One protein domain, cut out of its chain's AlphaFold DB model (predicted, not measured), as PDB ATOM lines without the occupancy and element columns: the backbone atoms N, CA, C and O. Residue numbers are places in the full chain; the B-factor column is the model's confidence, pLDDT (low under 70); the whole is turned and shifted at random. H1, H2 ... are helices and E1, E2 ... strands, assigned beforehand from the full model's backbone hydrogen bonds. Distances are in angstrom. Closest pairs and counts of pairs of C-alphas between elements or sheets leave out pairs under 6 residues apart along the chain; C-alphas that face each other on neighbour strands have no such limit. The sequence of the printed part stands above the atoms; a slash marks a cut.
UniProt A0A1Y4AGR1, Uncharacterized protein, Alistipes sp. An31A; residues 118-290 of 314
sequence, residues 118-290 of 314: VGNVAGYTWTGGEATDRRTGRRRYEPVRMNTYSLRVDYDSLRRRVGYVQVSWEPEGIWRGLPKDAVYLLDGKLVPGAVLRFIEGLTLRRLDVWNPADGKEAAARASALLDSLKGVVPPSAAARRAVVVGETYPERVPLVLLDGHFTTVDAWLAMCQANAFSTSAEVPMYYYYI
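What this domain is: This is residues 118 to 290 of the 314 residues of an uncharacterized protein of Alistipes sp. An31A (UniProt A0A1Y4AGR1). A long, strongly twisted hairpin of E1 and E2, with the short E3 beside one end of E2, runs past a smaller sheet of E4, E6 and E5, and the short helix H2 sits between the two sheets. H3 covers the other face of the small sheet, H1 follows at one end of the hairpin, and E8, near the end of the printed part, passes E1. The printed part has 173 residues with four named helices and eight named strands, in the order E1 E2 H1 E3 E4 H2 E5 H3 E6 E7 H4 E8. The sheet E1 E2 E3 is antiparallel, the sheet E4 E6 E5 is mixed, and the class is mixed, helices and strands. The whole is compact, with a radius of gyration of the C-alphas of 17.0 A and spans of 51 by 40 by 34 A.

Where its parts are: E1, residues 121 to 132, begins at C-alpha 121 (16.877, 22.900, -27.772), is 31.8 A long and bends by 51 degrees at residue 129. E2, residues 139 to 151, is 33.7 A long, and H1, residues 152 to 162, is 15.2 A. E3 is residues 175 to 177, E4 residues 183 to 186, and H2 residues 193 to 197. E5, residues 204 to 210, is 17.3 A long; H3, residues 216 to 228, is 18.4 A and begins at C-alpha 216 (20.361, 15.169, -42.882). E6, residues 243 to 248, is 16.5 A long. E7 is residues 256 to 258, H4 residues 265 to 273, and E8 residues 287 to 289, with C-alpha 289 at (17.982, 27.775, -18.408).

How they stand to each other: E1 and E2 form a hairpin, with N 125 and O 148 2.9 A apart. E3 is antiparallel to E2, with N 149 and O 176 at 2.9 A. H1 only grazes this sheet, with its residues 152 to 157. E6 is parallel to E4, with N 185 and O 244 at 2.9 A, and antiparallel to E5, with N 245 and O 208 at 2.8 A. H3 is on this sheet at a height of 8.4 A and runs across the strands, at 72 degrees to E4 on the local plane. H2 is on the opposite face, at a height of 8.5 A; its closest C-alphas to E2 are those of Ala 194 and Val 144, 4.5 A. H2 and H4 are close but not clearly touching, at 7.8 A between the C-alphas of Val 195 and Cys 272. The closest C-alphas of E1 and E8 are those of Gly 123 and Tyr 289, 6.4 A. E7 and E8 pair with no named strand. Every O i to N i+4 pair is within hydrogen-bond range in H1, H3 and H4; H2 has 0 of 1, but 2 of 2 O i to N i+3 pairs.

The domain as a whole: The two C-alphas farthest apart, those of Arg 161 and Asp 259, are 51.9 A apart. The printed part has no cut. The links H1 to E3, H3 to E6 and H4 to E8 are long. The mean pLDDT of the printed part is 71.9, and 76 residues are under 70, among them residues 159 to 173, 250 to 263 and 270 to 290.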
ATOM      1  N   VAL A 118       9.612  25.747 -25.941       70.56
ATOM      2  CA  VAL A 118       9.333  24.670 -26.902       70.56
ATOM      3  C   VAL A 118      10.481  24.571 -27.903       70.56
ATOM      4  O   VAL A 118      11.265  25.499 -28.055       70.56
ATOM      5  N   GLY A 119      10.561  23.466 -28.631       81.00
ATOM      6  CA  GLY A 119      11.517  23.286 -29.717       81.00
ATOM      7  C   GLY A 119      12.515  22.187 -29.404       81.00
ATOM      8  O   GLY A 119      12.356  21.421 -28.444       81.00
ATOM      9  N   ASN A 120      13.521  22.078 -30.259       87.50
ATOM     10  CA  ASN A 120      14.499  21.008 -30.187       87.50
ATOM     11  C   ASN A 120      15.676  21.312 -29.250       87.50
ATOM     12  O   ASN A 120      16.448  20.395 -28.990       87.50
ATOM     13  N   VAL A 121      15.803  22.527 -28.707       84.25
ATOM     14  CA  VAL A 121      16.877  22.900 -27.772       84.25
ATOM     15  C   VAL A 121      16.477  22.596 -26.323       84.25
ATOM     16  O   VAL A 121      15.339  22.839 -25.908       84.25
ATOM     17  N   ALA A 122      17.415  22.062 -25.540       72.19
ATOM     18  CA  ALA A 122      17.286  21.868 -24.091       72.19
ATOM     19  C   ALA A 122      18.198  22.793 -23.275       72.19
ATOM     20  O   ALA A 122      17.835  23.170 -22.165       72.19
ATOM     21  N   GLY A 123      19.338  23.201 -23.830       73.31
ATOM     22  CA  GLY A 123      20.254  24.148 -23.206       73.31
ATOM     23  C   GLY A 123      21.166  24.800 -24.236       73.31
ATOM     24  O   GLY A 123      21.339  24.283 -25.341       73.31
ATOM     25  N   TYR A 124      21.726  25.953 -23.884       76.69
ATOM     26  CA  TYR A 124      22.691  26.677 -24.702       76.69
ATOM     27  C   TYR A 124      23.601  27.552 -23.842       76.69
ATOM     28  O   TYR A 124      23.219  27.963 -22.747       76.69
ATOM     29  N   THR A 125      24.799  27.827 -24.346       73.50
ATOM     30  CA  THR A 125      25.776  28.740 -23.743       73.50
ATOM     31  C   THR A 125      26.059  29.908 -24.678       73.50
ATOM     32  O   THR A 125      25.736  29.878 -25.870       73.50
ATOM     33  N   TRP A 126      26.704  30.937 -24.139       76.81
ATOM     34  CA  TRP A 126      27.039  32.155 -24.861       76.81
ATOM     35  C   TRP A 126      28.547  32.341 -24.997       76.81
ATOM     36  O   TRP A 126      29.321  31.961 -24.124       76.81
ATOM     37  N   THR A 127      28.963  32.975 -26.087       78.69
ATOM     38  CA  THR A 127      30.341  33.422 -26.306       78.69
ATOM     39  C   THR A 127      30.354  34.837 -26.871       78.69
ATOM     40  O   THR A 127      29.369  35.320 -27.436       78.69
ATOM     41  N   GLY A 128      31.467  35.519 -26.667       79.75
ATOM     42  CA  GLY A 128      31.605  36.956 -26.760       79.75
ATOM     43  C   GLY A 128      33.051  37.382 -26.935       79.75
ATOM     44  O   GLY A 128      33.940  36.558 -27.154       79.75
ATOM     45  N   GLY A 129      33.263  38.684 -26.828       74.75
ATOM     46  CA  GLY A 129      34.583  39.301 -26.792       74.75
ATOM     47  C   GLY A 129      34.576  40.495 -25.848       74.75
ATOM     48  O   GLY A 129      33.532  40.870 -25.317       74.75
ATOM     49  N   GLU A 130      35.740  41.089 -25.619       77.38
ATOM     50  CA  GLU A 130      35.814  42.315 -24.833       77.38
ATOM     51  C   GLU A 130      35.235  43.496 -25.614       77.38
ATOM     52  O   GLU A 130      35.682  43.823 -26.714       77.38
ATOM     53  N   ALA A 131      34.259  44.154 -25.007       69.75
ATOM     54  CA  ALA A 131      33.742  45.445 -25.408       69.75
ATOM     55  C   ALA A 131      34.240  46.510 -24.422       69.75
ATOM     56  O   ALA A 131      34.416  46.256 -23.229       69.75
ATOM     57  N   THR A 132      34.481  47.720 -24.918       69.56
ATOM     58  CA  THR A 132      34.762  48.876 -24.059       69.56
ATOM     59  C   THR A 132      33.489  49.693 -23.941       69.56
ATOM     60  O   THR A 132      32.950  50.148 -24.951       69.56
ATOM     61  N   ASP A 133      33.004  49.867 -22.714       63.09
ATOM     62  CA  ASP A 133      31.880  50.751 -22.425       63.09
ATOM     63  C   ASP A 133      32.253  52.178 -22.853       63.09
ATOM     64  O   ASP A 133      33.209  52.763 -22.341       63.09
ATOM     65  N   ARG A 134      31.505  52.737 -23.808       59.97
ATOM     66  CA  ARG A 134      31.776  54.072 -24.365       59.97
ATOM     67  C   ARG A 134      31.623  55.191 -23.334       59.97
ATOM     68  O   ARG A 134      32.232  56.243 -23.498       59.97
ATOM     69  N   ARG A 135      30.811  54.985 -22.297       57.34
ATOM     70  CA  ARG A 135      30.470  55.990 -21.287       57.34
ATOM     71  C   ARG A 135      31.413  55.946 -20.092       57.34
ATOM     72  O   ARG A 135      31.728  56.989 -19.530       57.34
ATOM     73  N   THR A 136      31.855  54.751 -19.699       67.44
ATOM     74  CA  THR A 136      32.722  54.563 -18.521       67.44
ATOM     75  C   THR A 136      34.174  54.229 -18.864       67.44
ATOM     76  O   THR A 136      35.022  54.235 -17.976       67.44
ATOM     77  N   GLY A 137      34.479  53.912 -20.127       71.50
ATOM     78  CA  GLY A 137      35.804  53.471 -20.575       71.50
ATOM     79  C   GLY A 137      36.211  52.087 -20.055       71.50
ATOM     80  O   GLY A 137      37.329  51.634 -20.297       71.50
ATOM     81  N   ARG A 138      35.328  51.398 -19.322       71.44
ATOM     82  CA  ARG A 138      35.628  50.111 -18.695       71.44
ATOM     83  C   ARG A 138      35.531  48.982 -19.722       71.44
ATOM     84  O   ARG A 138      34.515  48.843 -20.402       71.44
ATOM     85  N   ARG A 139      36.565  48.140 -19.787       72.06
ATOM     86  CA  ARG A 139      36.530  46.879 -20.547       72.06
ATOM     87  C   ARG A 139      35.615  45.881 -19.849       72.06
ATOM     88  O   ARG A 139      35.673  45.738 -18.626       72.06
ATOM     89  N   ARG A 140      34.763  45.215 -20.620       67.88
ATOM     90  CA  ARG A 140      33.842  44.177 -20.153       67.88
ATOM     91  C   ARG A 140      33.702  43.097 -21.212       67.88
ATOM     92  O   ARG A 140      33.689  43.398 -22.400       67.88
ATOM     93  N   TYR A 141      33.559  41.847 -20.794       70.12
ATOM     94  CA  TYR A 141      33.205  40.776 -21.717       70.12
ATOM     95  C   TYR A 141      31.725  40.872 -22.095       70.12
ATOM     96  O   TYR A 141      30.854  40.882 -21.223       70.12
ATOM     97  N   GLU A 142      31.433  40.916 -23.392       70.25
ATOM     98  CA  GLU A 142      30.074  40.991 -23.909       70.25
ATOM     99  C   GLU A 142      29.733  39.734 -24.721       70.25
ATOM    100  O   GLU A 142      30.287  39.523 -25.803       70.25
ATOM    101  N   PRO A 143      28.811  38.879 -24.234       70.94
ATOM    102  CA  PRO A 143      28.313  37.756 -25.018       70.94
ATOM    103  C   PRO A 143      27.525  38.228 -26.248       70.94
ATOM    104  O   PRO A 143      26.513  38.911 -26.095       70.94
ATOM    105  N   VAL A 144      27.953  37.827 -27.451       79.31
ATOM    106  CA  VAL A 144      27.387  38.297 -28.735       79.31
ATOM    107  C   VAL A 144      26.629  37.222 -29.512       79.31
ATOM    108  O   VAL A 144      25.860  37.540 -30.419       79.31
ATOM    109  N   ARG A 145      26.856  35.939 -29.208       84.44
ATOM    110  CA  ARG A 145      26.237  34.813 -29.923       84.44
ATOM    111  C   ARG A 145      26.187  33.548 -29.071       84.44
ATOM    112  O   ARG A 145      26.973  33.395 -28.133       84.44
ATOM    113  N   MET A 146      25.322  32.612 -29.447       85.06
ATOM    114  CA  MET A 146      25.334  31.269 -28.868       85.06
ATOM    115  C   MET A 146      26.620  30.532 -29.270       85.06
ATOM    116  O   MET A 146      27.102  30.659 -30.403       85.06
ATOM    117  N   ASN A 147      27.194  29.789 -28.324       84.75
ATOM    118  CA  ASN A 147      28.442  29.051 -28.509       84.75
ATOM    119  C   ASN A 147      28.209  27.553 -28.642       84.75
ATOM    120  O   ASN A 147      28.589  26.948 -29.639       84.75
ATOM    121  N   THR A 148      27.582  26.965 -27.629       84.50
ATOM    122  CA  THR A 148      27.229  25.550 -27.603       84.50
ATOM    123  C   THR A 148      25.753  25.390 -27.289       84.50
ATOM    124  O   THR A 148      25.120  26.288 -26.731       84.50
ATOM    125  N   TYR A 149      25.188  24.255 -27.681       84.00
ATOM    126  CA  TYR A 149      23.799  23.897 -27.419       84.00
ATOM    127  C   TYR A 149      23.658  22.394 -27.204       84.00
ATOM    128  O   TYR A 149      24.491  21.609 -27.652       84.00
ATOM    129  N   SER A 150      22.585  21.995 -26.536       81.94
ATOM    130  CA  SER A 150      22.180  20.602 -26.385       81.94
ATOM    131  C   SER A 150      20.771  20.413 -26.933       81.94
ATOM    132  O   SER A 150      19.893  21.270 -26.765       81.94
ATOM    133  N   LEU A 151      20.545  19.289 -27.615       85.12
ATOM    134  CA  LEU A 151      19.225  18.958 -28.134       85.12
ATOM    135  C   LEU A 151      18.386  18.265 -27.060       85.12
ATOM    136  O   LEU A 151      18.875  17.463 -26.266       85.12
ATOM    137  N   ARG A 152      17.083  18.523 -27.080       81.62
ATOM    138  CA  ARG A 152      16.109  17.925 -26.167       81.62
ATOM    139  C   ARG A 152      16.052  16.415 -26.287       81.62
ATOM    140  O   ARG A 152      16.006  15.735 -25.273       81.62
ATOM    141  N   VAL A 153      16.156  15.890 -27.505       81.38
ATOM    142  CA  VAL A 153      16.225  14.442 -27.732       81.38
ATOM    143  C   VAL A 153      17.452  13.810 -27.070       81.38
ATOM    144  O   VAL A 153      17.339  12.726 -26.496       81.38
ATOM    145  N   ASP A 154      18.599  14.495 -27.090       82.00
ATOM    146  CA  ASP A 154      19.836  14.017 -26.471       82.00
ATOM    147  C   ASP A 154      19.719  14.084 -24.947       82.00
ATOM    148  O   ASP A 154      20.037  13.118 -24.251       82.00
ATOM    149  N   TYR A 155      19.170  15.189 -24.437       74.75
ATOM    150  CA  TYR A 155      18.912  15.397 -23.016       74.75
ATOM    151  C   TYR A 155      17.933  14.358 -22.443       74.75
ATOM    152  O   TYR A 155      18.222  13.710 -21.435       74.75
ATOM    153  N   ASP A 156      16.807  14.119 -23.116       72.50
ATOM    154  CA  ASP A 156      15.802  13.129 -22.713       72.50
ATOM    155  C   ASP A 156      16.339  11.695 -22.823       72.50
ATOM    156  O   ASP A 156      16.007  10.824 -22.014       72.50
ATOM    157  N   SER A 157      17.189  11.419 -23.813       75.69
ATOM    158  CA  SER A 157      17.839  10.112 -23.962       75.69
ATOM    159  C   SER A 157      18.898   9.876 -22.889       75.69
ATOM    160  O   SER A 157      18.966   8.779 -22.331       75.69
ATOM    161  N   LEU A 158      19.681  10.896 -22.534       72.38
ATOM    162  CA  LEU A 158      20.586  10.850 -21.390       72.38
ATOM    163  C   LEU A 158      19.792  10.582 -20.107       72.38
ATOM    164  O   LEU A 158      20.057   9.593 -19.428       72.38
ATOM    165  N   ARG A 159      18.735  11.358 -19.851       65.44
ATOM    166  CA  ARG A 159      17.852  11.188 -18.690       65.44
ATOM    167  C   ARG A 159      17.244   9.787 -18.585       65.44
ATOM    168  O   ARG A 159      17.081   9.263 -17.486       65.44
ATOM    169  N   ARG A 160      16.884   9.161 -19.708       67.31
ATOM    170  CA  ARG A 160      16.367   7.782 -19.713       67.31
ATOM    171  C   ARG A 160      17.435   6.746 -19.357       67.31
ATOM    172  O   ARG A 160      17.108   5.778 -18.683       67.31
ATOM    173  N   ARG A 161      18.686   6.944 -19.789       68.75
ATOM    174  CA  ARG A 161      19.792   5.993 -19.570       68.75
ATOM    175  C   ARG A 161      20.388   6.073 -18.170       68.75
ATOM    176  O   ARG A 161      20.544   5.051 -17.519       68.75
ATOM    177  N   VAL A 162      20.734   7.276 -17.721       62.06
ATOM    178  CA  VAL A 162      21.444   7.489 -16.444       62.06
ATOM    179  C   VAL A 162      20.505   7.910 -15.310       62.06
ATOM    180  O   VAL A 162      20.942   8.246 -14.213       62.06
ATOM    181  N   GLY A 163      19.194   7.877 -15.558       56.22
ATOM    182  CA  GLY A 163      18.203   8.417 -14.643       56.22
ATOM    183  C   GLY A 163      18.298   9.939 -14.571       56.22
ATOM    184  O   GLY A 163      18.722  10.616 -15.508       56.22
ATOM    185  N   TYR A 164      17.868  10.513 -13.450       48.09
ATOM    186  CA  TYR A 164      17.978  11.953 -13.280       48.09
ATOM    187  C   TYR A 164      19.448  12.364 -13.188       48.09
ATOM    188  O   TYR A 164      20.078  12.161 -12.150       48.09
ATOM    189  N   VAL A 165      19.962  12.968 -14.258       46.09
ATOM    190  CA  VAL A 165      21.287  13.581 -14.282       46.09
ATOM    191  C   VAL A 165      21.277  14.672 -13.222       46.09
ATOM    192  O   VAL A 165      20.504  15.623 -13.302       46.09
ATOM    193  N   GLN A 166      22.090  14.526 -12.179       41.16
ATOM    194  CA  GLN A 166      22.536  15.702 -11.451       41.16
ATOM    195  C   GLN A 166      23.285  16.542 -12.474       41.16
ATOM    196  O   GLN A 166      24.421  16.224 -12.807       41.16
ATOM    197  N   VAL A 167      22.629  17.551 -13.037       43.09
ATOM    198  CA  VAL A 167      23.279  18.463 -13.972       43.09
ATOM    199  C   VAL A 167      24.152  19.399 -13.142       43.09
ATOM    200  O   VAL A 167      23.863  20.580 -12.969       43.09
ATOM    201  N   SER A 168      25.238  18.858 -12.584       39.84
ATOM    202  CA  SER A 168      26.483  19.598 -12.651       39.84
ATOM    203  C   SER A 168      26.685  19.850 -14.139       39.84
ATOM    204  O   SER A 168      26.827  18.906 -14.910       39.84
ATOM    205  N   TRP A 169      26.457  21.101 -14.520       50.44
ATOM    206  CA  TRP A 169      27.166  21.806 -15.575       50.44
ATOM    207  C   TRP A 169      27.719  20.954 -16.720       50.44
ATOM    208  O   TRP A 169      28.620  20.152 -16.527       50.44
ATOM    209  N   GLU A 170      27.185  21.191 -17.918       52.34
ATOM    210  CA  GLU A 170      27.664  20.593 -19.165       52.34
ATOM    211  C   GLU A 170      27.856  19.065 -19.116       52.34
ATOM    212  O   GLU A 170      28.984  18.591 -19.195       52.34
ATOM    213  N   PRO A 171      26.779  18.256 -19.013       55.50
ATOM    214  CA  PRO A 171      26.912  16.806 -19.103       55.50
ATOM    215  C   PRO A 171      27.669  16.436 -20.382       55.50
ATOM    216  O   PRO A 171      27.201  16.700 -21.496       55.50
ATOM    217  N   GLU A 172      28.862  15.874 -20.200       60.00
ATOM    218  CA  GLU A 172      29.783  15.587 -21.290       60.00
ATOM    219  C   GLU A 172      29.099  14.713 -22.352       60.00
ATOM    220  O   GLU A 172      28.371  13.763 -22.054       60.00
ATOM    221  N   GLY A 173      29.307  15.066 -23.622       69.12
ATOM    222  CA  GLY A 173      28.840  14.274 -24.761       69.12
ATOM    223  C   GLY A 173      27.444  14.594 -25.311       69.12
ATOM    224  O   GLY A 173      27.062  13.971 -26.299       69.12
ATOM    225  N   ILE A 174      26.689  15.553 -24.749       77.12
ATOM    226  CA  ILE A 174      25.431  16.042 -25.375       77.12
ATOM    227  C   ILE A 174      25.494  17.491 -25.876       77.12
ATOM    228  O   ILE A 174      24.544  17.970 -26.499       77.12
ATOM    229  N   TRP A 175      26.589  18.198 -25.594       82.88
ATOM    230  CA  TRP A 175      26.806  19.570 -26.042       82.88
ATOM    231  C   TRP A 175      27.482  19.603 -27.405       82.88
ATOM    232  O   TRP A 175      28.442  18.882 -27.670       82.88
ATOM    233  N   ARG A 176      26.958  20.461 -28.274       88.75
ATOM    234  CA  ARG A 176      27.335  20.606 -29.677       88.75
ATOM    235  C   ARG A 176      27.804  22.034 -29.909       88.75
ATOM    236  O   ARG A 176      27.232  22.972 -29.357       88.75
ATOM    237  N   GLY A 177      28.843  22.200 -30.721       89.88
ATOM    238  CA  GLY A 177      29.334  23.518 -31.118       89.88
ATOM    239  C   GLY A 177      28.419  24.170 -32.151       89.88
ATOM    240  O   GLY A 177      28.035  23.533 -33.133       89.88
ATOM    241  N   LEU A 178      28.099  25.447 -31.951       91.56
ATOM    242  CA  LEU A 178      27.409  26.273 -32.932       91.56
ATOM    243  C   LEU A 178      28.434  27.103 -33.733       91.56
ATOM    244  O   LEU A 178      29.217  27.855 -33.134       91.56
ATOM    245  N   PRO A 179      28.440  27.002 -35.077       90.62
ATOM    246  CA  PRO A 179      29.310  27.806 -35.931       90.62
ATOM    247  C   PRO A 179      29.142  29.317 -35.710       90.62
ATOM    248  O   PRO A 179      28.059  29.804 -35.381       90.62
ATOM    249  N   LYS A 180      30.227  30.080 -35.902       88.00
ATOM    250  CA  LYS A 180      30.229  31.540 -35.687       88.00
ATOM    251  C   LYS A 180      29.313  32.287 -36.658       88.00
ATOM    252  O   LYS A 180      28.818  33.354 -36.318       88.00
ATOM    253  N   ASP A 181      29.115  31.723 -37.840       87.69
ATOM    254  CA  ASP A 181      28.312  32.246 -38.944       87.69
ATOM    255  C   ASP A 181      26.859  31.743 -38.924       87.69
ATOM    256  O   ASP A 181      26.149  31.861 -39.927       87.69
ATOM    257  N   ALA A 182      26.407  31.184 -37.793       91.06
ATOM    258  CA  ALA A 182      25.015  30.802 -37.612       91.06
ATOM    259  C   ALA A 182      24.076  31.998 -37.835       91.06
ATOM    260  O   ALA A 182      24.339  33.117 -37.387       91.06
ATOM    261  N   VAL A 183      22.966  31.743 -38.521       91.38
ATOM    262  CA  VAL A 183      21.928  32.739 -38.807       91.38
ATOM    263  C   VAL A 183      20.878  32.692 -37.705       91.38
ATOM    264  O   VAL A 183      20.473  31.610 -37.289       91.38
ATOM    265  N   TYR A 184      20.426  33.854 -37.236       90.44
ATOM    266  CA  TYR A 184      19.456  33.967 -36.150       90.44
ATOM    267  C   TYR A 184      18.170  34.607 -36.658       90.44
ATOM    268  O   TYR A 184      18.194  35.656 -37.307       90.44
ATOM    269  N   LEU A 185      17.048  33.969 -36.346       90.75
ATOM    270  CA  LEU A 185      15.710  34.438 -36.670       90.75
ATOM    271  C   LEU A 185      14.885  34.521 -35.395       90.75
ATOM    272  O   LEU A 185      14.926  33.607 -34.573       90.75
ATOM    273  N   LEU A 186      14.111  35.590 -35.262       86.88
ATOM    274  CA  LEU A 186      13.110  35.748 -34.218       86.88
ATOM    275  C   LEU A 186      11.784  36.145 -34.860       86.88
ATOM    276  O   LEU A 186      11.727  37.142 -35.577       86.88
ATOM    277  N   ASP A 187      10.745  35.333 -34.658       87.00
ATOM    278  CA  ASP A 187       9.430  35.504 -35.299       87.00
ATOM    279  C   ASP A 187       9.538  35.699 -36.827       87.00
ATOM    280  O   ASP A 187       8.870  36.533 -37.436       87.00
ATOM    281  N   GLY A 188      10.446  34.940 -37.452       88.00
ATOM    282  CA  GLY A 188      10.716  34.981 -38.894       88.00
ATOM    283  C   GLY A 188      11.579  36.155 -39.373       88.00
ATOM    284  O   GLY A 188      11.920  36.205 -40.554       88.00
ATOM    285  N   LYS A 189      11.977  37.077 -38.491       87.12
ATOM    286  CA  LYS A 189      12.820  38.235 -38.823       87.12
ATOM    287  C   LYS A 189      14.281  37.969 -38.467       87.12
ATOM    288  O   LYS A 189      14.571  37.424 -37.406       87.12
ATOM    289  N   LEU A 190      15.208  38.361 -39.346       87.19
ATOM    290  CA  LEU A 190      16.644  38.285 -39.055       87.19
ATOM    291  C   LEU A 190      17.001  39.227 -37.908       87.19
ATOM    292  O   LEU A 190      16.620  40.398 -37.923       87.19
ATOM    293  N   VAL A 191      17.759  38.711 -36.944       83.94
ATOM    294  CA  VAL A 191      18.227  39.472 -35.782       83.94
ATOM    295  C   VAL A 191      19.697  39.161 -35.492       83.94
ATOM    296  O   VAL A 191      20.163  38.062 -35.801       83.94
ATOM    297  N   PRO A 192      20.460  40.080 -34.879       81.94
ATOM    298  CA  PRO A 192      21.752  39.739 -34.292       81.94
ATOM    299  C   PRO A 192      21.609  38.634 -33.235       81.94
ATOM    300  O   PRO A 192      20.663  38.644 -32.451       81.94
ATOM    301  N   GLY A 193      22.571  37.708 -33.145       81.31
ATOM    302  CA  GLY A 193      22.515  36.615 -32.160       81.31
ATOM    303  C   GLY A 193      22.402  37.101 -30.709       81.31
ATOM    304  O   GLY A 193      21.694  36.496 -29.905       81.31
ATOM    305  N   ALA A 194      23.016  38.244 -30.397       76.06
ATOM    306  CA  ALA A 194      22.951  38.897 -29.090       76.06
ATOM    307  C   ALA A 194      21.521  39.278 -28.671       76.06
ATOM    308  O   ALA A 194      21.238  39.344 -27.480       76.06
ATOM    309  N   VAL A 195      20.596  39.471 -29.620       74.94
ATOM    310  CA  VAL A 195      19.188  39.793 -29.337       74.94
ATOM    311  C   VAL A 195      18.513  38.677 -28.541       74.94
ATOM    312  O   VAL A 195      17.763  38.963 -27.609       74.94
ATOM    313  N   LEU A 196      18.831  37.405 -28.822       75.56
ATOM    314  CA  LEU A 196      18.255  36.270 -28.088       75.56
ATOM    315  C   LEU A 196      18.658  36.257 -26.595       75.56
ATOM    316  O   LEU A 196      17.957  35.642 -25.797       75.56
ATOM    317  N   ARG A 197      19.729  36.961 -26.187       68.31
ATOM    318  CA  ARG A 197      20.135  37.119 -24.770       68.31
ATOM    319  C   ARG A 197      19.109  37.910 -23.964       68.31
ATOM    320  O   ARG A 197      18.982  37.726 -22.758       68.31
ATOM    321  N   PHE A 198      18.411  38.808 -24.649       58.94
ATOM    322  CA  PHE A 198      17.481  39.770 -24.072       58.94
ATOM    323  C   PHE A 198      16.038  39.327 -24.126       58.94
ATOM    324  O   PHE A 198      15.168  39.952 -23.518       58.94
ATOM    325  N   ILE A 199      15.789  38.218 -24.814       62.31
ATOM    326  CA  ILE A 199      14.527  37.529 -24.685       62.31
ATOM    327  C   ILE A 199      14.607  36.784 -23.374       62.31
ATOM    328  O   ILE A 199      15.137  35.678 -23.266       62.31
ATOM    329  N   GLU A 200      14.088  37.452 -22.358       51.41
ATOM    330  CA  GLU A 200      13.755  36.827 -21.104       51.41
ATOM    331  C   GLU A 200      13.048  35.498 -21.413       51.41
ATOM    332  O   GLU A 200      12.202  35.425 -22.316       51.41
ATOM    333  N   GLY A 201      13.307  34.454 -20.620       51.00
ATOM    334  CA  GLY A 201      12.479  33.241 -20.622       51.00
ATOM    335  C   GLY A 201      10.988  33.544 -20.431       51.00
ATOM    336  O   GLY A 201      10.158  32.641 -20.559       51.00
ATOM    337  N   LEU A 202      10.662  34.819 -20.152       51.47
ATOM    338  CA  LEU A 202       9.337  35.370 -20.168       51.47
ATOM    339  C   LEU A 202       8.660  35.499 -21.546       51.47
ATOM    340  O   LEU A 202       7.444  35.321 -21.640       51.47
ATOM    341  N   THR A 203       9.416  35.748 -22.610       63.22
ATOM    342  CA  THR A 203       8.873  36.118 -23.929       63.22
ATOM    343  C   THR A 203       9.188  35.072 -24.998       63.22
ATOM    344  O   THR A 203       8.385  34.902 -25.912       63.22
ATOM    345  N   LEU A 204      10.281  34.308 -24.853       73.81
ATOM    346  CA  LEU A 204      10.655  33.235 -25.783       73.81
ATOM    347  C   LEU A 204       9.754  32.008 -25.589       73.81
ATOM    348  O   LEU A 204       9.794  31.329 -24.559       73.81
ATOM    349  N   ARG A 205       8.950  31.698 -26.602       76.25
ATOM    350  CA  ARG A 205       8.070  30.530 -26.646       76.25
ATOM    351  C   ARG A 205       8.781  29.304 -27.186       76.25
ATOM    352  O   ARG A 205       8.593  28.224 -26.634       76.25
ATOM    353  N   ARG A 206       9.549  29.446 -28.266       81.56
ATOM    354  CA  ARG A 206      10.204  28.336 -28.964       81.56
ATOM    355  C   ARG A 206      11.644  28.691 -29.304       81.56
ATOM    356  O   ARG A 206      11.908  29.836 -29.649       81.56
ATOM    357  N   LEU A 207      12.544  27.717 -29.218       86.94
ATOM    358  CA  LEU A 207      13.902  27.813 -29.731       86.94
ATOM    359  C   LEU A 207      14.290  26.505 -30.418       86.94
ATOM    360  O   LEU A 207      14.326  25.445 -29.785       86.94
ATOM    361  N   ASP A 208      14.595  26.600 -31.706       91.75
ATOM    362  CA  ASP A 208      15.190  25.518 -32.476       91.75
ATOM    363  C   ASP A 208      16.597  25.873 -32.942       91.75
ATOM    364  O   ASP A 208      16.877  27.008 -33.328       91.75
ATOM    365  N   VAL A 209      17.463  24.866 -32.972       93.38
ATOM    366  CA  VAL A 209      18.748  24.903 -33.668       93.38
ATOM    367  C   VAL A 209      18.732  23.843 -34.762       93.38
ATOM    368  O   VAL A 209      18.520  22.658 -34.499       93.38
ATOM    369  N   TRP A 210      18.973  24.267 -35.997       95.31
ATOM    370  CA  TRP A 210      19.179  23.385 -37.142       95.31
ATOM    371  C   TRP A 210      20.604  23.562 -37.633       95.31
ATOM    372  O   TRP A 210      20.909  24.445 -38.432       95.31
ATOM    373  N   ASN A 211      21.494  22.728 -37.106       94.38
ATOM    374  CA  ASN A 211      22.880  22.673 -37.529       94.38
ATOM    375  C   ASN A 211      23.052  21.523 -38.531       94.38
ATOM    376  O   ASN A 211      22.745  20.383 -38.184       94.38
ATOM    377  N   PRO A 212      23.565  21.768 -39.749       92.44
ATOM    378  CA  PRO A 212      23.846  20.703 -40.710       92.44
ATOM    379  C   PRO A 212      24.738  19.578 -40.163       92.44
ATOM    380  O   PRO A 212      24.627  18.440 -40.620       92.44
ATOM    381  N   ALA A 213      25.576  19.866 -39.159       91.31
ATOM    382  CA  ALA A 213      26.386  18.865 -38.465       91.31
ATOM    383  C   ALA A 213      25.559  17.846 -37.651       91.31
ATOM    384  O   ALA A 213      26.055  16.759 -37.360       91.31
ATOM    385  N   ASP A 214      24.299  18.151 -37.322       90.50
ATOM    386  CA  ASP A 214      23.421  17.272 -36.536       90.50
ATOM    387  C   ASP A 214      22.726  16.193 -37.380       90.50
ATOM    388  O   ASP A 214      22.075  15.303 -36.835       90.50
ATOM    389  N   GLY A 215      22.870  16.244 -38.708       91.50
ATOM    390  CA  GLY A 215      22.385  15.218 -39.626       91.50
ATOM    391  C   GLY A 215      21.522  15.760 -40.766       91.50
ATOM    392  O   GLY A 215      21.253  16.956 -40.882       91.50
ATOM    393  N   LYS A 216      21.064  14.842 -41.628       91.31
ATOM    394  CA  LYS A 216      20.361  15.169 -42.882       91.31
ATOM    395  C   LYS A 216      19.081  15.982 -42.670       91.31
ATOM    396  O   LYS A 216      18.807  16.888 -43.447       91.31
ATOM    397  N   GLU A 217      18.313  15.682 -41.623       91.88
ATOM    398  CA  GLU A 217      17.063  16.393 -41.323       91.88
ATOM    399  C   GLU A 217      17.322  17.846 -40.898       91.88
ATOM    400  O   GLU A 217      16.667  18.762 -41.394       91.88
ATOM    401  N   ALA A 218      18.308  18.074 -40.024       92.12
ATOM    402  CA  ALA A 218      18.704  19.416 -39.609       92.12
ATOM    403  C   ALA A 218      19.275  20.216 -40.790       92.12
ATOM    404  O   ALA A 218      18.899  21.370 -40.980       92.12
ATOM    405  N   ALA A 219      20.104  19.585 -41.628       91.06
ATOM    406  CA  ALA A 219      20.620  20.195 -42.852       91.06
ATOM    407  C   ALA A 219      19.494  20.605 -43.818       91.06
ATOM    408  O   ALA A 219      19.502  21.723 -44.331       91.06
ATOM    409  N   ALA A 220      18.497  19.738 -44.026       90.94
ATOM    410  CA  ALA A 220      17.354  20.032 -44.887       90.94
ATOM    411  C   ALA A 220      16.502  21.191 -44.346       90.94
ATOM    412  O   ALA A 220      16.144  22.087 -45.110       90.94
ATOM    413  N   ARG A 221      16.218  21.220 -43.034       92.00
ATOM    414  CA  ARG A 221      15.482  22.330 -42.400       92.00
ATOM    415  C   ARG A 221      16.236  23.654 -42.493       92.00
ATOM    416  O   ARG A 221      15.634  24.661 -42.855       92.00
ATOM    417  N   ALA A 222      17.537  23.645 -42.200       91.06
ATOM    418  CA  ALA A 222      18.386  24.825 -42.315       91.06
ATOM    419  C   ALA A 222      18.403  25.354 -43.757       91.06
ATOM    420  O   ALA A 222      18.150  26.536 -43.974       91.06
ATOM    421  N   SER A 223      18.614  24.473 -44.743       87.69
ATOM    422  CA  SER A 223      18.617  24.846 -46.162       87.69
ATOM    423  C   SER A 223      17.280  25.439 -46.595       87.69
ATOM    424  O   SER A 223      17.267  26.520 -47.169       87.69
ATOM    425  N   ALA A 224      16.159  24.781 -46.278       88.88
ATOM    426  CA  ALA A 224      14.830  25.249 -46.670       88.88
ATOM    427  C   ALA A 224      14.516  26.650 -46.122       88.88
ATOM    428  O   ALA A 224      13.895  27.465 -46.803       88.88
ATOM    429  N   LEU A 225      14.968  26.946 -44.902       88.31
ATOM    430  CA  LEU A 225      14.788  28.259 -44.297       88.31
ATOM    431  C   LEU A 225      15.724  29.315 -44.892       88.31
ATOM    432  O   LEU A 225      15.322  30.447 -45.121       88.31
ATOM    433  N   LEU A 226      16.979  28.967 -45.167       86.19
ATOM    434  CA  LEU A 226      17.900  29.888 -45.836       86.19
ATOM    435  C   LEU A 226      17.441  30.182 -47.271       86.19
ATOM    436  O   LEU A 226      17.571  31.312 -47.737       86.19
ATOM    437  N   ASP A 227      16.843  29.196 -47.943       84.81
ATOM    438  CA  ASP A 227      16.229  29.353 -49.259       84.81
ATOM    439  C   ASP A 227      15.041  30.326 -49.234       84.81
ATOM    440  O   ASP A 227      14.891  31.106 -50.177       84.81
ATOM    441  N   SER A 228      14.233  30.340 -48.166       83.25
ATOM    442  CA  SER A 228      13.135  31.310 -48.016       83.25
ATOM    443  C   SER A 228      13.612  32.733 -47.699       83.25
ATOM    444  O   SER A 228      12.844  33.680 -47.852       83.25
ATOM    445  N   LEU A 229      14.882  32.899 -47.315       79.69
ATOM    446  CA  LEU A 229      15.523  34.182 -46.995       79.69
ATOM    447  C   LEU A 229      16.439  34.699 -48.117       79.69
ATOM    448  O   LEU A 229      17.218  35.640 -47.910       79.69
ATOM    449  N   LYS A 230      16.376  34.087 -49.308       71.00
ATOM    450  CA  LYS A 230      17.153  34.501 -50.485       71.00
ATOM    451  C   LYS A 230      16.969  35.996 -50.763       71.00
ATOM    452  O   LYS A 230      15.852  36.483 -50.880       71.00
ATOM    453  N   GLY A 231      18.089  36.712 -50.879       66.75
ATOM    454  CA  GLY A 231      18.127  38.161 -51.108       66.75
ATOM    455  C   GLY A 231      18.317  39.009 -49.846       66.75
ATOM    456  O   GLY A 231      18.670  40.177 -49.973       66.75
ATOM    457  N   VAL A 232      18.159  38.435 -48.646       66.88
ATOM    458  CA  VAL A 232      18.376  39.140 -47.364       66.88
ATOM    459  C   VAL A 232      19.679  38.705 -46.682       66.88
ATOM    460  O   VAL A 232      20.358  39.509 -46.048       66.88
ATOM    461  N   VAL A 233      20.076  37.440 -46.847       61.19
ATOM    462  CA  VAL A 233      21.370  36.917 -46.379       61.19
ATOM    463  C   VAL A 233      22.343  36.857 -47.568       61.19
ATOM    464  O   VAL A 233      21.965  36.317 -48.611       61.19
ATOM    465  N   PRO A 234      23.588  37.371 -47.452       56.88
ATOM    466  CA  PRO A 234      24.568  37.297 -48.533       56.88
ATOM    467  C   PRO A 234      24.778  35.849 -48.991       56.88
ATOM    468  O   PRO A 234      24.889  34.963 -48.134       56.88
ATOM    469  N   PRO A 235      24.874  35.584 -50.307       52.94
ATOM    470  CA  PRO A 235      25.104  34.246 -50.828       52.94
ATOM    471  C   PRO A 235      26.530  33.800 -50.489       52.94
ATOM    472  O   PRO A 235      27.469  33.956 -51.259       52.94
ATOM    473  N   SER A 236      26.702  33.222 -49.308       53.12
ATOM    474  CA  SER A 236      27.854  32.400 -48.964       53.12
ATOM    475  C   SER A 236      27.305  31.015 -48.676       53.12
ATOM    476  O   SER A 236      26.461  30.877 -47.796       53.12
ATOM    477  N   ALA A 237      27.734  30.034 -49.479       51.47
ATOM    478  CA  ALA A 237      27.470  28.598 -49.340       51.47
ATOM    479  C   ALA A 237      26.225  28.262 -48.487       51.47
ATOM    480  O   ALA A 237      26.335  27.627 -47.436       51.47
ATOM    481  N   ALA A 238      25.040  28.706 -48.932       53.12
ATOM    482  CA  ALA A 238      23.776  28.624 -48.185       53.12
ATOM    483  C   ALA A 238      23.414  27.188 -47.752       53.12
ATOM    484  O   ALA A 238      22.629  26.985 -46.836       53.12
ATOM    485  N   ALA A 239      24.056  26.186 -48.353       55.31
ATOM    486  CA  ALA A 239      23.870  24.776 -48.055       55.31
ATOM    487  C   ALA A 239      24.467  24.297 -46.712       55.31
ATOM    488  O   ALA A 239      24.299  23.122 -46.383       55.31
ATOM    489  N   ARG A 240      25.212  25.123 -45.954       65.31
ATOM    490  CA  ARG A 240      25.942  24.639 -44.756       65.31
ATOM    491  C   ARG A 240      25.895  25.524 -43.510       65.31
ATOM    492  O   ARG A 240      26.576  25.204 -42.539       65.31
ATOM    493  N   ARG A 241      25.093  26.589 -43.485       85.62
ATOM    494  CA  ARG A 241      24.980  27.418 -42.277       85.62
ATOM    495  C   ARG A 241      24.009  26.806 -41.277       85.62
ATOM    496  O   ARG A 241      22.941  26.326 -41.649       85.62
ATOM    497  N   ALA A 242      24.386  26.848 -40.005       92.69
ATOM    498  CA  ALA A 242      23.456  26.569 -38.923       92.69
ATOM    499  C   ALA A 242      22.443  27.712 -38.800       92.69
ATOM    500  O   ALA A 242      22.775  28.876 -39.040       92.69
ATOM    501  N   VAL A 243      21.220  27.382 -38.397       93.38
ATOM    502  CA  VAL A 243      20.178  28.376 -38.140       93.38
ATOM    503  C   VAL A 243      19.617  28.200 -36.736       93.38
ATOM    504  O   VAL A 243      19.357  27.079 -36.300       93.38
ATOM    505  N   VAL A 244      19.434  29.317 -36.042       93.44
ATOM    506  CA  VAL A 244      18.759  29.423 -34.754       93.44
ATOM    507  C   VAL A 244      17.432  30.142 -34.964       93.44
ATOM    508  O   VAL A 244      17.412  31.262 -35.476       93.44
ATOM    509  N   VAL A 245      16.330  29.512 -34.568       92.50
ATOM    510  CA  VAL A 245      14.979  30.058 -34.735       92.50
ATOM    511  C   VAL A 245      14.311  30.209 -33.385       92.50
ATOM    512  O   VAL A 245      14.004  29.221 -32.720       92.50
ATOM    513  N   GLY A 246      14.089  31.458 -32.997       88.88
ATOM    514  CA  GLY A 246      13.262  31.845 -31.870       88.88
ATOM    515  C   GLY A 246      11.843  32.189 -32.316       88.88
ATOM    516  O   GLY A 246      11.642  32.818 -33.354       88.88
ATOM    517  N   GLU A 247      10.858  31.839 -31.498       85.81
ATOM    518  CA  GLU A 247       9.502  32.381 -31.611       85.81
ATOM    519  C   GLU A 247       9.071  32.926 -30.259       85.81
ATOM    520  O   GLU A 247       9.308  32.279 -29.233       85.81
ATOM    521  N   THR A 248       8.427  34.086 -30.242       79.19
ATOM    522  CA  THR A 248       7.897  34.693 -29.025       79.19
ATOM    523  C   THR A 248       6.442  34.299 -28.772       79.19
ATOM    524  O   THR A 248       5.778  33.632 -29.573       79.19
ATOM    525  N   TYR A 249       5.940  34.649 -27.593       72.56
ATOM    526  CA  TYR A 249       4.511  34.627 -27.318       72.56
ATOM    527  C   TYR A 249       3.844  35.900 -27.859       72.56
ATOM    528  O   TYR A 249       4.216  36.985 -27.409       72.56
ATOM    529  N   PRO A 250       2.819  35.793 -28.727       67.69
ATOM    530  CA  PRO A 250       2.144  36.960 -29.301       67.69
ATOM    531  C   PRO A 250       1.546  37.906 -28.255       67.69
ATOM    532  O   PRO A 250       1.437  39.106 -28.479       67.69
ATOM    533  N   GLU A 251       1.139  37.374 -27.100       66.31
ATOM    534  CA  GLU A 251       0.513  38.143 -26.026       66.31
ATOM    535  C   GLU A 251       1.506  38.820 -25.070       66.31
ATOM    536  O   GLU A 251       1.086  39.380 -24.053       66.31
ATOM    537  N   ARG A 252       2.816  38.722 -25.332       65.81
ATOM    538  CA  ARG A 252       3.852  39.147 -24.387       65.81
ATOM    539  C   ARG A 252       4.643  40.324 -24.900       65.81
ATOM    540  O   ARG A 252       4.949  40.449 -26.078       65.81
ATOM    541  N   VAL A 253       4.964  41.191 -23.953       62.84
ATOM    542  CA  VAL A 253       5.622  42.460 -24.205       62.84
ATOM    543  C   VAL A 253       7.093  42.296 -23.822       62.84
ATOM    544  O   VAL A 253       7.366  41.839 -22.708       62.84
ATOM    545  N   PRO A 254       8.045  42.591 -24.724       58.84
ATOM    546  CA  PRO A 254       9.460  42.558 -24.388       58.84
ATOM    547  C   PRO A 254       9.769  43.625 -23.333       58.84
ATOM    548  O   PRO A 254       9.163  44.694 -23.312       58.84
ATOM    549  N   LEU A 255      10.764  43.367 -22.486       57.16
ATOM    550  CA  LEU A 255      11.281  44.344 -21.520       57.16
ATOM    551  C   LEU A 255      12.190  45.388 -22.192       57.16
ATOM    552  O   LEU A 255      13.286  45.688 -21.722       57.16
ATOM    553  N   VAL A 256      11.748  45.916 -23.329       54.72
ATOM    554  CA  VAL A 256      12.438  46.945 -24.103       54.72
ATOM    555  C   VAL A 256      11.601  48.213 -24.017       54.72
ATOM    556  O   VAL A 256      10.392  48.181 -24.252       54.72
ATOM    557  N   LEU A 257      12.237  49.326 -23.655       51.03
ATOM    558  CA  LEU A 257      11.577  50.621 -23.570       51.03
ATOM    559  C   LEU A 257      12.004  51.490 -24.750       51.03
ATOM    560  O   LEU A 257      13.190  51.583 -25.064       51.03
ATOM    561  N   LEU A 258      11.029  52.152 -25.359       51.94
ATOM    562  CA  LEU A 258      11.228  53.243 -26.303       51.94
ATOM    563  C   LEU A 258      10.547  54.474 -25.704       51.94
ATOM    564  O   LEU A 258       9.379  54.402 -25.320       51.94
ATOM    565  N   ASP A 259      11.296  55.561 -25.522       55.69
ATOM    566  CA  ASP A 259      10.814  56.798 -24.888       55.69
ATOM    567  C   ASP A 259      10.104  56.569 -23.539       55.69
ATOM    568  O   ASP A 259       9.068  57.159 -23.234       55.69
ATOM    569  N   GLY A 260      10.635  55.651 -22.725       53.09
ATOM    570  CA  GLY A 260      10.089  55.319 -21.404       53.09
ATOM    571  C   GLY A 260       8.832  54.441 -21.410       53.09
ATOM    572  O   GLY A 260       8.300  54.156 -20.339       53.09
ATOM    573  N   HIS A 261       8.381  53.969 -22.574       53.94
ATOM    574  CA  HIS A 261       7.213  53.099 -22.720       53.94
ATOM    575  C   HIS A 261       7.619  51.715 -23.220       53.94
ATOM    576  O   HIS A 261       8.537  51.584 -24.027       53.94
ATOM    577  N   PHE A 262       6.921  50.670 -22.765       56.84
ATOM    578  CA  PHE A 262       7.158  49.323 -23.279       56.84
ATOM    579  C   PHE A 262       6.866  49.261 -24.778       56.84
ATOM    580  O   PHE A 262       5.788  49.648 -25.229       56.84
ATOM    581  N   THR A 263       7.821  48.739 -25.541       58.72
ATOM    582  CA  THR A 263       7.653  48.509 -26.977       58.72
ATOM    583  C   THR A 263       6.876  47.220 -27.244       58.72
ATOM    584  O   THR A 263       6.859  46.299 -26.429       58.72
ATOM    585  N   THR A 264       6.276  47.102 -28.429       70.44
ATOM    586  CA  THR A 264       5.760  45.819 -28.931       70.44
ATOM    587  C   THR A 264       6.898  44.946 -29.470       70.44
ATOM    588  O   THR A 264       7.967  45.458 -29.816       70.44
ATOM    589  N   VAL A 265       6.667  43.629 -29.585       70.94
ATOM    590  CA  VAL A 265       7.610  42.700 -30.241       70.94
ATOM    591  C   VAL A 265       7.928  43.164 -31.664       70.94
ATOM    592  O   VAL A 265       9.092  43.201 -32.049       70.94
ATOM    593  N   ASP A 266       6.921  43.598 -32.425       73.31
ATOM    594  CA  ASP A 266       7.117  44.057 -33.802       73.31
ATOM    595  C   ASP A 266       7.976  45.313 -33.911       73.31
ATOM    596  O   ASP A 266       8.885  45.353 -34.743       73.31
ATOM    597  N   ALA A 267       7.719  46.315 -33.067       67.19
ATOM    598  CA  ALA A 267       8.511  47.539 -33.040       67.19
ATOM    599  C   ALA A 267       9.952  47.254 -32.591       67.19
ATOM    600  O   ALA A 267      10.900  47.773 -33.178       67.19
ATOM    601  N   TRP A 268      10.143  46.351 -31.628       67.81
ATOM    602  CA  TRP A 268      11.476  45.918 -31.219       67.81
ATOM    603  C   TRP A 268      12.240  45.188 -32.325       67.81
ATOM    604  O   TRP A 268      13.405  45.498 -32.583       67.81
ATOM    605  N   LEU A 269      11.586  44.255 -33.015       73.25
ATOM    606  CA  LEU A 269      12.184  43.542 -34.139       73.25
ATOM    607  C   LEU A 269      12.551  44.495 -35.281       73.25
ATOM    608  O   LEU A 269      13.620  44.346 -35.869       73.25
ATOM    609  N   ALA A 270      11.715  45.500 -35.555       67.31
ATOM    610  CA  ALA A 270      12.031  46.542 -36.529       67.31
ATOM    611  C   ALA A 270      13.286  47.339 -36.125       67.31
ATOM    612  O   ALA A 270      14.156  47.570 -36.965       67.31
ATOM    613  N   MET A 271      13.442  47.682 -34.839       65.81
ATOM    614  CA  MET A 271      14.663  48.332 -34.332       65.81
ATOM    615  C   MET A 271      15.901  47.438 -34.473       65.81
ATOM    616  O   MET A 271      16.963  47.922 -34.864       65.81
ATOM    617  N   CYS A 272      15.774  46.134 -34.213       67.00
ATOM    618  CA  CYS A 272      16.863  45.172 -34.409       67.00
ATOM    619  C   CYS A 272      17.296  45.096 -35.881       67.00
ATOM    620  O   CYS A 272      18.490  45.091 -36.170       67.00
ATOM    621  N   GLN A 273      16.338  45.068 -36.813       67.69
ATOM    622  CA  GLN A 273      16.611  45.038 -38.254       67.69
ATOM    623  C   GLN A 273      17.244  46.339 -38.760       67.69
ATOM    624  O   GLN A 273      18.107  46.302 -39.632       67.69
ATOM    625  N   ALA A 274      16.844  47.476 -38.191       63.91
ATOM    626  CA  ALA A 274      17.404  48.787 -38.507       63.91
ATOM    627  C   ALA A 274      18.760  49.057 -37.827       63.91
ATOM    628  O   ALA A 274      19.312  50.141 -37.994       63.91
ATOM    629  N   ASN A 275      19.288  48.106 -37.042       62.91
ATOM    630  CA  ASN A 275      20.475  48.291 -36.203       62.91
ATOM    631  C   ASN A 275      20.362  49.511 -35.257       62.91
ATOM    632  O   ASN A 275      21.357  50.144 -34.915       62.91
ATOM    633  N   ALA A 276      19.132  49.841 -34.849       54.62
ATOM    634  CA  ALA A 276      18.791  50.944 -33.947       54.62
ATOM    635  C   ALA A 276      18.646  50.484 -32.482       54.62
ATOM    636  O   ALA A 276      18.249  51.251 -31.609       54.62
ATOM    637  N   PHE A 277      18.937  49.208 -32.217       52.62
ATOM    638  CA  PHE A 277      18.861  48.597 -30.897       52.62
ATOM    639  C   PHE A 277      20.261  48.308 -30.360       52.62
ATOM    640  O   PHE A 277      21.014  47.536 -30.959       52.62
ATOM    641  N   SER A 278      20.594  48.892 -29.209       57.56
ATOM    642  CA  SER A 278      21.865  48.629 -28.542       57.56
ATOM    643  C   SER A 278      21.827  47.266 -27.864       57.56
ATOM    644  O   SER A 278      21.009  47.016 -26.979       57.56
ATOM    645  N   THR A 279      22.723  46.362 -28.262       59.06
ATOM    646  CA  THR A 279      22.866  45.072 -27.578       59.06
ATOM    647  C   THR A 279      23.744  45.163 -26.336       59.06
ATOM    648  O   THR A 279      23.973  44.135 -25.707       59.06
ATOM    649  N   SER A 280      24.216  46.356 -25.964       55.78
ATOM    650  CA  SER A 280      25.018  46.546 -24.760       55.78
ATOM    651  C   SER A 280      24.137  46.471 -23.515       55.78
ATOM    652  O   SER A 280      23.051  47.047 -23.463       55.78
ATOM    653  N   ALA A 281      24.592  45.734 -22.505       53.50
ATOM    654  CA  ALA A 281      23.915  45.629 -21.219       53.50
ATOM    655  C   ALA A 281      24.828  46.161 -20.115       53.50
ATOM    656  O   ALA A 281      25.980  45.740 -19.996       53.50
ATOM    657  N   GLU A 282      24.298  47.033 -19.254       49.97
ATOM    658  CA  GLU A 282      25.032  47.549 -18.089       49.97
ATOM    659  C   GLU A 282      25.394  46.447 -17.075       49.97
ATOM    660  O   GLU A 282      26.268  46.645 -16.229       49.97
ATOM    661  N   VAL A 283      24.755  45.274 -17.167       48.12
ATOM    662  CA  VAL A 283      25.003  44.098 -16.323       48.12
ATOM    663  C   VAL A 283      25.279  42.878 -17.216       48.12
ATOM    664  O   VAL A 283      24.511  42.644 -18.153       48.12
ATOM    665  N   PRO A 284      26.334  42.080 -16.950       47.66
ATOM    666  CA  PRO A 284      26.569  40.826 -17.661       47.66
ATOM    667  C   PRO A 284      25.378  39.876 -17.509       47.66
ATOM    668  O   PRO A 284      24.882  39.657 -16.405       47.66
ATOM    669  N   MET A 285      24.923  39.295 -18.617       48.56
ATOM    670  CA  MET A 285      23.760  38.408 -18.627       48.56
ATOM    671  C   MET A 285      24.184  36.979 -18.957       48.56
ATOM    672  O   MET A 285      24.300  36.607 -20.126       48.56
ATOM    673  N   TYR A 286      24.409  36.177 -17.919       47.47
ATOM    674  CA  TYR A 286      24.718  34.752 -18.034       47.47
ATOM    675  C   TYR A 286      23.503  33.937 -17.594       47.47
ATOM    676  O   TYR A 286      23.324  33.626 -16.415       47.47
ATOM    677  N   TYR A 287      22.621  33.636 -18.547       46.84
ATOM    678  CA  TYR A 287      21.444  32.817 -18.286       46.84
ATOM    679  C   TYR A 287      21.736  31.346 -18.547       46.84
ATOM    680  O   TYR A 287      21.990  30.953 -19.684       46.84
ATOM    681  N   TYR A 288      21.609  30.533 -17.499       45.72
ATOM    682  CA  TYR A 288      21.456  29.090 -17.630       45.72
ATOM    683  C   TYR A 288      19.993  28.735 -17.406       45.72
ATOM    684  O   TYR A 288      19.442  28.928 -16.318       45.72
ATOM    685  N   TYR A 289      19.362  28.231 -18.463       51.47
ATOM    686  CA  TYR A 289      17.982  27.775 -18.408       51.47
ATOM    687  C   TYR A 289      17.928  26.376 -17.802       51.47
ATOM    688  O   TYR A 289      18.503  25.430 -18.335       51.47
ATOM    689  N   ILE A 290      17.243  26.261 -16.668       55.66
ATOM    690  CA  ILE A 290      17.058  25.016 -15.923       55.66
ATOM    691  C   ILE A 290      15.602  24.982 -15.473       55.66
ATOM    692  O   ILE A 290      15.158  25.902 -14.806       55.66
TER     693      ILE A 290